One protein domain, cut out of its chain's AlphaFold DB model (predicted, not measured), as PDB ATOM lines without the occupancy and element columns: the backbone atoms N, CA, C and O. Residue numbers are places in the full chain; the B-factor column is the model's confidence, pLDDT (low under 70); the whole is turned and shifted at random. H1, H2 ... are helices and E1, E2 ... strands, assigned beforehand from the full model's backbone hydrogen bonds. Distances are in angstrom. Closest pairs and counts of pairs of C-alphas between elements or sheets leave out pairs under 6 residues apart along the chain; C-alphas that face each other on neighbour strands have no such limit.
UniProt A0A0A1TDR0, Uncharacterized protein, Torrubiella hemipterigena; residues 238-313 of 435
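This is residues 238 to 313 of the 435 residues of an uncharacterized protein of Torrubiella hemipterigena (UniProt A0A0A1TDR0). A twisted antiparallel sheet, E1 E4 E3 E2, has H1 across one face near E1 and E4, making two layers; a long loop leads from H1 to E2, its residues 274 to 279 sticking out. The 76 printed residues run E1, H1, E2, E3, E4, with under half in named elements, mixed helix and strand. The whole is compact, radius of gyration of the C-alphas 12.0 A, spanning 33 by 28 by 21 A.

E1, residues 238 to 240, begins at C-alpha (-31.374, -9.404, 108.869). H1 is residues 248 to 257, 14.1 A. E2, residues 285 to 294, 24.7 A, bends by 72 degrees at residue 288. E3 is residues 297 to 304, 22.9 A. E4, residues 309 to 312, ends at C-alpha (-25.658, -12.961, 109.176).

E2, E3 and E4 form a meander, successive antiparallel neighbours. Within hydrogen-bond range are N 240 and O 309 of E1 and E4, 2.9 A; N 310 and O 302 of hairpin E3 and E4, 2.8 A; N 290 and O 301 of hairpin E2 and E3, 2.9 A. H1, with every O i to N i+4 pair within range, is on the sheet at height 8.0 A; its closest C-alphas to E1 are Trp 251 and Gly 240, 4.1 A.

The printed part has no cut. The H1 to E2 link is long, 27 residues. pLDDT is under 70 at residues 265 to 266, 271 to 277 and 279.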
ATOM      1  N   SER A 238     -30.458 -10.175 109.717       87.94
ATOM      2  CA  SER A 238     -31.374  -9.404 108.869       87.94
ATOM      3  C   SER A 238     -31.962 -10.323 107.809       87.94
ATOM      4  O   SER A 238     -31.384 -11.366 107.509       87.94
ATOM      5  N   PHE A 239     -33.111  -9.958 107.254       89.00
ATOM      6  CA  PHE A 239     -33.819 -10.812 106.310       89.00
ATOM      7  C   PHE A 239     -34.597 -10.002 105.274       89.00
ATOM      8  O   PHE A 239     -35.116  -8.926 105.573       89.00
ATOM      9  N   GLY A 240     -34.678 -10.551 104.064       91.38
ATOM     10  CA  GLY A 240     -35.587 -10.140 103.003       91.38
ATOM     11  C   GLY A 240     -36.569 -11.277 102.745       91.38
ATOM     12  O   GLY A 240     -36.152 -12.355 102.326       91.38
ATOM     13  N   ILE A 241     -37.850 -11.044 103.025       90.19
ATOM     14  CA  ILE A 241     -38.907 -12.059 102.922       90.19
ATOM     15  C   ILE A 241     -39.846 -11.664 101.794       90.19
ATOM     16  O   ILE A 241     -40.407 -10.563 101.809       90.19
ATOM     17  N   LYS A 242     -40.037 -12.582 100.851       90.94
ATOM     18  CA  LYS A 242     -40.881 -12.378  99.677       90.94
ATOM     19  C   LYS A 242     -42.340 -12.154 100.081       90.94
ATOM     20  O   LYS A 242     -42.912 -12.948 100.827       90.94
ATOM     21  N   GLY A 243     -42.941 -11.074  99.590       87.88
ATOM     22  CA  GLY A 243     -44.328 -10.695  99.876       87.88
ATOM     23  C   GLY A 243     -44.570 -10.117 101.276       87.88
ATOM     24  O   GLY A 243     -45.712  -9.802 101.613       87.88
ATOM     25  N   HIS A 244     -43.536  -9.952 102.109       87.88
ATOM     26  CA  HIS A 244     -43.694  -9.352 103.433       87.88
ATOM     27  C   HIS A 244     -43.717  -7.813 103.341       87.88
ATOM     28  O   HIS A 244     -42.736  -7.236 102.869       87.88
ATOM     29  N   PRO A 245     -44.715  -7.101 103.906       81.62
ATOM     30  CA  PRO A 245     -44.915  -5.658 103.692       81.62
ATOM     31  C   PRO A 245     -43.719  -4.741 103.990       81.62
ATOM     32  O   PRO A 245     -43.676  -3.611 103.520       81.62
ATOM     33  N   ARG A 246     -42.769  -5.195 104.818       76.19
ATOM     34  CA  ARG A 246     -41.550  -4.442 105.178       76.19
ATOM     35  C   ARG A 246     -40.243  -5.076 104.713       76.19
ATOM     36  O   ARG A 246     -39.206  -4.437 104.810       76.19
ATOM     37  N   ALA A 247     -40.271  -6.345 104.310       85.44
ATOM     38  CA  ALA A 247     -39.056  -7.089 103.969       85.44
ATOM     39  C   ALA A 247     -38.990  -7.439 102.476       85.44
ATOM     40  O   ALA A 247     -37.949  -7.905 102.020       85.44
ATOM     41  N   ASP A 248     -40.057  -7.161 101.726       87.75
ATOM     42  CA  ASP A 248     -40.132  -7.379 100.284       87.75
ATOM     43  C   ASP A 248     -39.225  -6.414  99.505       87.75
ATOM     44  O   ASP A 248     -38.556  -6.814  98.560       87.75
ATOM     45  N   GLU A 249     -39.083  -5.163  99.954       86.00
ATOM     46  CA  GLU A 249     -38.127  -4.222  99.348       86.00
ATOM     47  C   GLU A 249     -36.673  -4.706  99.515       86.00
ATOM     48  O   GLU A 249     -35.876  -4.670  98.576       86.00
ATOM     49  N   ILE A 250     -36.339  -5.244 100.696       88.88
ATOM     50  CA  ILE A 250     -35.032  -5.864 100.962       88.88
ATOM     51  C   ILE A 250     -34.846  -7.094 100.072       88.88
ATOM     52  O   ILE A 250     -33.773  -7.288  99.503       88.88
ATOM     53  N   TRP A 251     -35.892  -7.910  99.938       93.50
ATOM     54  CA  TRP A 251     -35.901  -9.083  99.074       93.50
ATOM     55  C   TRP A 251     -35.626  -8.717  97.607       93.50
ATOM     56  O   TRP A 251     -34.721  -9.287  96.995       93.50
ATOM     57  N   HIS A 252     -36.325  -7.714  97.070       92.88
ATOM     58  CA  HIS A 252     -36.116  -7.210  95.713       92.88
ATOM     59  C   HIS A 252     -34.674  -6.736  95.489       92.88
ATOM     60  O   HIS A 252     -34.052  -7.128  94.502       92.88
ATOM     61  N   MET A 253     -34.111  -5.962  96.423       90.25
ATOM     62  CA  MET A 253     -32.723  -5.497  96.314       90.25
ATOM     63  C   MET A 253     -31.697  -6.628  96.405       90.25
ATOM     64  O   MET A 253     -30.718  -6.605  95.663       90.25
ATOM     65  N   MET A 254     -31.902  -7.615  97.282       92.19
ATOM     66  CA  MET A 254     -31.032  -8.796  97.357       92.19
ATOM     67  C   MET A 254     -31.030  -9.542  96.022       92.19
ATOM     68  O   MET A 254     -29.965  -9.845  95.491       92.19
ATOM     69  N   ARG A 255     -32.209  -9.758  95.434       92.69
ATOM     70  CA  ARG A 255     -32.352 -10.445  94.147       92.69
ATOM     71  C   ARG A 255     -31.679  -9.707  92.989       92.69
ATOM     72  O   ARG A 255     -31.121 -10.347  92.105       92.69
ATOM     73  N   GLU A 256     -31.761  -8.380  92.974       91.88
ATOM     74  CA  GLU A 256     -31.185  -7.553  91.910       91.88
ATOM     75  C   GLU A 256     -29.659  -7.427  92.022       91.88
ATOM     76  O   GLU A 256     -28.968  -7.381  91.004       91.88
ATOM     77  N   ARG A 257     -29.127  -7.336  93.248       90.56
ATOM     78  CA  ARG A 257     -27.747  -6.884  93.481       90.56
ATOM     79  C   ARG A 257     -26.773  -7.972  93.907       90.56
ATOM     80  O   ARG A 257     -25.567  -7.772  93.754       90.56
ATOM     81  N   LEU A 258     -27.253  -9.095  94.443       91.25
ATOM     82  CA  LEU A 258     -26.356 -10.201  94.761       91.25
ATOM     83  C   LEU A 258     -25.694 -10.722  93.474       91.25
ATOM     84  O   LEU A 258     -26.344 -10.786  92.428       91.25
ATOM     85  N   PRO A 259     -24.407 -11.112  93.525       88.69
ATOM     86  CA  PRO A 259     -23.745 -11.712  92.378       88.69
ATOM     87  C   PRO A 259     -24.536 -12.921  91.853       88.69
ATOM     88  O   PRO A 259     -24.978 -13.746  92.654       88.69
ATOM     89  N   PRO A 260     -24.671 -13.088  90.526       86.50
ATOM     90  CA  PRO A 260     -25.471 -14.171  89.949       86.50
ATOM     91  C   PRO A 260     -24.889 -15.565  90.230       86.50
ATOM     92  O   PRO A 260     -25.590 -16.565  90.103       86.50
ATOM     93  N   THR A 261     -23.609 -15.641  90.599       86.81
ATOM     94  CA  THR A 261     -22.901 -16.876  90.944       86.81
ATOM     95  C   THR A 261     -22.732 -16.980  92.465       86.81
ATOM     96  O   THR A 261     -21.860 -16.292  93.005       86.81
ATOM     97  N   PRO A 262     -23.538 -17.800  93.167       88.25
ATOM     98  CA  PRO A 262     -23.339 -18.074  94.590       88.25
ATOM     99  C   PRO A 262     -22.084 -18.931  94.818       88.25
ATOM    100  O   PRO A 262     -21.665 -19.677  93.934       88.25
ATOM    101  N   ASP A 263     -21.511 -18.873  96.023       83.94
ATOM    102  CA  ASP A 263     -20.317 -19.656  96.378       83.94
ATOM    103  C   ASP A 263     -20.640 -21.146  96.552       83.94
ATOM    104  O   ASP A 263     -19.828 -22.016  96.240       83.94
ATOM    105  N   THR A 264     -21.820 -21.449  97.104       74.50
ATOM    106  CA  THR A 264     -22.288 -22.818  97.378       74.50
ATOM    107  C   THR A 264     -23.803 -22.933  97.228       74.50
ATOM    108  O   THR A 264     -24.529 -21.965  97.450       74.50
ATOM    109  N   ILE A 265     -24.267 -24.138  96.869       68.25
ATOM    110  CA  ILE A 265     -25.680 -24.451  96.572       68.25
ATOM    111  C   ILE A 265     -26.393 -25.128  97.760       68.25
ATOM    112  O   ILE A 265     -27.609 -25.128  97.837       68.25
ATOM    113  N   THR A 266     -25.683 -25.694  98.734       69.56
ATOM    114  CA  THR A 266     -26.359 -26.273  99.907       69.56
ATOM    115  C   THR A 266     -25.534 -26.028 101.153       69.56
ATOM    116  O   THR A 266     -24.384 -26.458 101.225       69.56
ATOM    117  N   LYS A 267     -26.109 -25.335 102.139       73.69
ATOM    118  CA  LYS A 267     -25.446 -25.043 103.416       73.69
ATOM    119  C   LYS A 267     -26.469 -25.038 104.546       73.69
ATOM    120  O   LYS A 267     -27.521 -24.423 104.418       73.69
ATOM    121  N   GLU A 268     -26.178 -25.719 105.648       73.06
ATOM    122  CA  GLU A 268     -27.017 -25.619 106.844       73.06
ATOM    123  C   GLU A 268     -26.925 -24.208 107.433       73.06
ATOM    124  O   GLU A 268     -25.848 -23.599 107.469       73.06
ATOM    125  N   PHE A 269     -28.056 -23.684 107.900       70.12
ATOM    126  CA  PHE A 269     -28.052 -22.438 108.657       70.12
ATOM    127  C   PHE A 269     -27.331 -22.634 109.990       70.12
ATOM    128  O   PHE A 269     -27.413 -23.689 110.621       70.12
ATOM    129  N   PHE A 270     -26.643 -21.593 110.462       72.12
ATOM    130  CA  PHE A 270     -26.106 -21.613 111.818       72.12
ATOM    131  C   PHE A 270     -27.267 -21.774 112.809       72.12
ATOM    132  O   PHE A 270     -28.221 -21.002 112.765       72.12
ATOM    133  N   GLN A 271     -27.175 -22.761 113.705       58.00
ATOM    134  CA  GLN A 271     -28.275 -23.230 114.566       58.00
ATOM    135  C   GLN A 271     -28.806 -22.207 115.596       58.00
ATOM    136  O   GLN A 271     -29.705 -22.521 116.371       58.00
ATOM    137  N   ASP A 272     -28.311 -20.969 115.599       64.12
ATOM    138  CA  ASP A 272     -28.768 -19.903 116.496       64.12
ATOM    139  C   ASP A 272     -29.783 -18.973 115.801       64.12
ATOM    140  O   ASP A 272     -29.543 -17.783 115.582       64.12
ATOM    141  N   VAL A 273     -30.918 -19.553 115.393       60.06
ATOM    142  CA  VAL A 273     -32.105 -18.840 114.861       60.06
ATOM    143  C   VAL A 273     -33.315 -18.946 115.800       60.06
ATOM    144  O   VAL A 273     -34.429 -18.566 115.447       60.06
ATOM    145  N   SER A 274     -33.107 -19.465 117.015       52.16
ATOM    146  CA  SER A 274     -34.170 -19.810 117.971       52.16
ATOM    147  C   SER A 274     -35.047 -18.622 118.400       52.16
ATOM    148  O   SER A 274     -36.241 -18.803 118.638       52.16
ATOM    149  N   ASP A 275     -34.500 -17.403 118.413       56.81
ATOM    150  CA  ASP A 275     -35.228 -16.176 118.772       56.81
ATOM    151  C   ASP A 275     -35.962 -15.507 117.600       56.81
ATOM    152  O   ASP A 275     -36.612 -14.474 117.785       56.81
ATOM    153  N   MET A 276     -35.841 -16.037 116.380       69.31
ATOM    154  CA  MET A 276     -36.669 -15.565 115.274       69.31
ATOM    155  C   MET A 276     -38.093 -16.074 115.483       69.31
ATOM    156  O   MET A 276     -38.294 -17.236 115.856       69.31
ATOM    157  N   GLU A 277     -39.076 -15.203 115.239       69.19
ATOM    158  CA  GLU A 277     -40.475 -15.619 115.147       69.19
ATOM    159  C   GLU A 277     -40.574 -16.788 114.171       69.19
ATOM    160  O   GLU A 277     -39.897 -16.789 113.146       69.19
ATOM    161  N   GLU A 278     -41.390 -17.790 114.484       71.88
ATOM    162  CA  GLU A 278     -41.446 -19.030 113.706       71.88
ATOM    163  C   GLU A 278     -41.726 -18.782 112.216       71.88
ATOM    164  O   GLU A 278     -41.105 -19.403 111.359       71.88
ATOM    165  N   ALA A 279     -42.563 -17.785 111.912       69.50
ATOM    166  CA  ALA A 279     -42.863 -17.347 110.549       69.50
ATOM    167  C   ALA A 279     -41.664 -16.724 109.800       69.50
ATOM    168  O   ALA A 279     -41.687 -16.637 108.575       69.50
ATOM    169  N   LEU A 280     -40.636 -16.280 110.526       71.62
ATOM    170  CA  LEU A 280     -39.423 -15.638 110.013       71.62
ATOM    171  C   LEU A 280     -38.186 -16.534 110.133       71.62
ATOM    172  O   LEU A 280     -37.088 -16.101 109.782       71.62
ATOM    173  N   ARG A 281     -38.327 -17.754 110.664       75.50
ATOM    174  CA  ARG A 281     -37.207 -18.690 110.756       75.50
ATOM    175  C   ARG A 281     -36.843 -19.170 109.352       75.50
ATOM    176  O   ARG A 281     -37.743 -19.542 108.596       75.50
ATOM    177  N   PRO A 282     -35.546 -19.191 109.004       71.69
ATOM    178  CA  PRO A 282     -35.126 -19.844 107.779       71.69
ATOM    179  C   PRO A 282     -35.492 -21.326 107.838       71.69
ATOM    180  O   PRO A 282     -35.534 -21.933 108.914       71.69
ATOM    181  N   GLU A 283     -35.710 -21.931 106.674       73.25
ATOM    182  CA  GLU A 283     -35.641 -23.388 106.589       73.25
ATOM    183  C   GLU A 283     -34.270 -23.872 107.081       73.25
ATOM    184  O   GLU A 283     -33.294 -23.132 107.065       73.25
ATOM    185  N   THR A 284     -34.160 -25.124 107.517       71.25
ATOM    186  CA  THR A 284     -32.899 -25.652 108.070       71.25
ATOM    187  C   THR A 284     -31.738 -25.644 107.069       71.25
ATOM    188  O   THR A 284     -30.573 -25.669 107.470       71.25
ATOM    189  N   VAL A 285     -32.040 -25.568 105.770       73.94
ATOM    190  CA  VAL A 285     -31.075 -25.658 104.674       73.94
ATOM    191  C   VAL A 285     -31.202 -24.449 103.750       73.94
ATOM    192  O   VAL A 285     -32.265 -24.195 103.183       73.94
ATOM    193  N   ALA A 286     -30.096 -23.734 103.555       80.88
ATOM    194  CA  ALA A 286     -29.949 -22.743 102.501       80.88
ATOM    195  C   ALA A 286     -29.670 -23.440 101.162       80.88
ATOM    196  O   ALA A 286     -28.873 -24.381 101.112       80.88
ATOM    197  N   VAL A 287     -30.299 -22.957 100.088       89.00
ATOM    198  CA  VAL A 287     -30.091 -23.415  98.701       89.00
ATOM    199  C   VAL A 287     -29.075 -22.585  97.926       89.00
ATOM    200  O   VAL A 287     -28.670 -22.963  96.832       89.00
ATOM    201  N   GLN A 288     -28.696 -21.423  98.445       91.62
ATOM    202  CA  GLN A 288     -27.608 -20.611  97.909       91.62
ATOM    203  C   GLN A 288     -26.951 -19.855  99.058       91.62
ATOM    204  O   GLN A 288     -27.608 -19.519 100.051       91.62
ATOM    205  N   SER A 289     -25.657 -19.569  98.932       92.25
ATOM    206  CA  SER A 289     -25.007 -18.603  99.812       92.25
ATOM    207  C   SER A 289     -23.931 -17.779  99.119       92.25
ATOM    208  O   SER A 289     -23.319 -18.220  98.145       92.25
ATOM    209  N   TRP A 290     -23.710 -16.585  99.662       93.12
ATOM    210  CA  TRP A 290     -22.688 -15.632  99.248       93.12
ATOM    211  C   TRP A 290     -21.850 -15.229 100.457       93.12
ATOM    212  O   TRP A 290     -22.380 -14.954 101.540       93.12
ATOM    213  N   THR A 291     -20.545 -15.155 100.244       92.31
ATOM    214  CA  THR A 291     -19.530 -14.824 101.233       92.31
ATOM    215  C   THR A 291     -18.762 -13.616 100.743       92.31
ATOM    216  O   THR A 291     -18.034 -13.663  99.753       92.31
ATOM    217  N   PHE A 292     -18.881 -12.510 101.467       92.31
ATOM    218  CA  PHE A 292     -18.111 -11.312 101.174       92.31
ATOM    219  C   PHE A 292     -16.998 -11.166 102.201       92.31
ATOM    220  O   PHE A 292     -17.225 -10.784 103.354       92.31
ATOM    221  N   ALA A 293     -15.781 -11.488 101.770       92.19
ATOM    222  CA  ALA A 293     -14.593 -11.359 102.597       92.19
ATOM    223  C   ALA A 293     -14.287  -9.884 102.893       92.19
ATOM    224  O   ALA A 293     -14.258  -9.026 102.006       92.19
ATOM    225  N   TYR A 294     -13.994  -9.592 104.156       93.94
ATOM    226  CA  TYR A 294     -13.522  -8.291 104.598       93.94
ATOM    227  C   TYR A 294     -12.463  -8.470 105.683       93.94
ATOM    228  O   TYR A 294     -12.763  -8.535 106.877       93.94
ATOM    229  N   ARG A 295     -11.192  -8.488 105.258       90.31
ATOM    230  CA  ARG A 295     -10.045  -8.759 106.144       90.31
ATOM    231  C   ARG A 295     -10.246 -10.117 106.832       90.31
ATOM    232  O   ARG A 295     -10.510 -11.087 106.140       90.31
ATOM    233  N   ASP A 296     -10.181 -10.156 108.159       90.44
ATOM    234  CA  ASP A 296     -10.359 -11.359 108.981       90.44
ATOM    235  C   ASP A 296     -11.837 -11.620 109.344       90.44
ATOM    236  O   ASP A 296     -12.141 -12.274 110.342       90.44
ATOM    237  N   LEU A 297     -12.773 -11.031 108.592       94.31
ATOM    238  CA  LEU A 297     -14.213 -11.165 108.788       94.31
ATOM    239  C   LEU A 297     -14.897 -11.580 107.481       94.31
ATOM    240  O   LEU A 297     -14.416 -11.279 106.389       94.31
ATOM    241  N   GLU A 298     -16.073 -12.188 107.606       93.06
ATOM    242  CA  GLU A 298     -16.876 -12.654 106.474       93.06
ATOM    243  C   GLU A 298     -18.338 -12.261 106.674       93.06
ATOM    244  O   GLU A 298     -18.941 -12.591 107.701       93.06
ATOM    245  N   MET A 299     -18.908 -11.549 105.700       92.94
ATOM    246  CA  MET A 299     -20.354 -11.343 105.605       92.94
ATOM    247  C   MET A 299     -20.962 -12.533 104.879       92.94
ATOM    248  O   MET A 299     -20.526 -12.855 103.778       92.94
ATOM    249  N   LEU A 300     -21.974 -13.156 105.481       91.94
ATOM    250  CA  LEU A 300     -22.654 -14.312 104.909       91.94
ATOM    251  C   LEU A 300     -24.106 -13.966 104.606       91.94
ATOM    252  O   LEU A 300     -24.827 -13.481 105.484       91.94
ATOM    253  N   VAL A 301     -24.518 -14.252 103.376       92.62
ATOM    254  CA  VAL A 301     -25.902 -14.157 102.913       92.62
ATOM    255  C   VAL A 301     -26.345 -15.536 102.453       92.62
ATOM    256  O   VAL A 301     -25.598 -16.231 101.773       92.62
ATOM    257  N   PHE A 302     -27.549 -15.930 102.832       92.00
ATOM    258  CA  PHE A 302     -28.151 -17.217 102.516       92.00
ATOM    259  C   PHE A 302     -29.485 -16.994 101.818       92.00
ATOM    260  O   PHE A 302     -30.202 -16.061 102.173       92.00
ATOM    261  N   GLN A 303     -29.832 -17.872 100.885       93.06
ATOM    262  CA  GLN A 303     -31.178 -17.976 100.328       93.06
ATOM    263  C   GLN A 303     -31.785 -19.322 100.731       93.06
ATOM    264  O   GLN A 303     -31.106 -20.346 100.627       93.06
ATOM    265  N   ASP A 304     -33.035 -19.344 101.190       90.44
ATOM    266  CA  ASP A 304     -33.775 -20.584 101.471       90.44
ATOM    267  C   ASP A 304     -34.566 -21.086 100.240       90.44
ATOM    268  O   ASP A 304     -34.604 -20.441  99.190       90.44
ATOM    269  N   ARG A 305     -35.221 -22.254 100.343       89.19
ATOM    270  CA  ARG A 305     -36.031 -22.817  99.236       89.19
ATOM    271  C   ARG A 305     -37.279 -22.004  98.911       89.19
ATOM    272  O   ARG A 305     -37.859 -22.181  97.841       89.19
ATOM    273  N   ARG A 306     -37.709 -21.143  99.832       89.31
ATOM    274  CA  ARG A 306     -38.860 -20.252  99.673       89.31
ATOM    275  C   ARG A 306     -38.467 -18.938  99.016       89.31
ATOM    276  O   ARG A 306     -39.313 -18.051  98.928       89.31
ATOM    277  N   ASP A 307     -37.228 -18.842  98.529       91.88
ATOM    278  CA  ASP A 307     -36.689 -17.655  97.880       91.88
ATOM    279  C   ASP A 307     -36.540 -16.483  98.867       91.88
ATOM    280  O   ASP A 307     -36.553 -15.335  98.456       91.88
ATOM    281  N   ASN A 308     -36.396 -16.734 100.171       92.12
ATOM    282  CA  ASN A 308     -36.108 -15.699 101.167       92.12
ATOM    283  C   ASN A 308     -34.604 -15.545 101.380       92.12
ATOM    284  O   ASN A 308     -33.867 -16.529 101.342       92.12
ATOM    285  N   TYR A 309     -34.163 -14.328 101.699       92.56
ATOM    286  CA  TYR A 309     -32.764 -14.019 101.978       92.56
ATOM    287  C   TYR A 309     -32.527 -13.765 103.463       92.56
ATOM    288  O   TYR A 309     -33.277 -13.033 104.107       92.56
ATOM    289  N   PHE A 310     -31.424 -14.291 103.984       90.94
ATOM    290  CA  PHE A 310     -30.997 -14.135 105.371       90.94
ATOM    291  C   PHE A 310     -29.543 -13.692 105.415       90.94
ATOM    292  O   PHE A 310     -28.664 -14.334 104.845       90.94
ATOM    293  N   LEU A 311     -29.279 -12.608 106.131       91.44
ATOM    294  CA  LEU A 311     -27.952 -12.037 106.289       91.44
ATOM    295  C   LEU A 311     -27.486 -12.198 107.730       91.44
ATOM    296  O   LEU A 311     -28.150 -11.745 108.667       91.44
ATOM    297  N   CYS A 312     -26.317 -12.811 107.890       90.38
ATOM    298  CA  CYS A 312     -25.658 -12.961 109.176       90.38
ATOM    299  C   CYS A 312     -24.759 -11.749 109.443       90.38
ATOM    300  O   CYS A 312     -23.834 -11.433 108.683       90.38
ATOM    301  N   HIS A 313     -25.024 -11.056 110.549       93.31
ATOM    302  CA  HIS A 313     -24.162  -9.980 111.016       93.31
ATOM    303  C   HIS A 313     -22.926 -10.548 111.727       93.31
ATOM    304  O   HIS A 313     -22.898 -11.693 112.176       93.31
TER     305      HIS A 313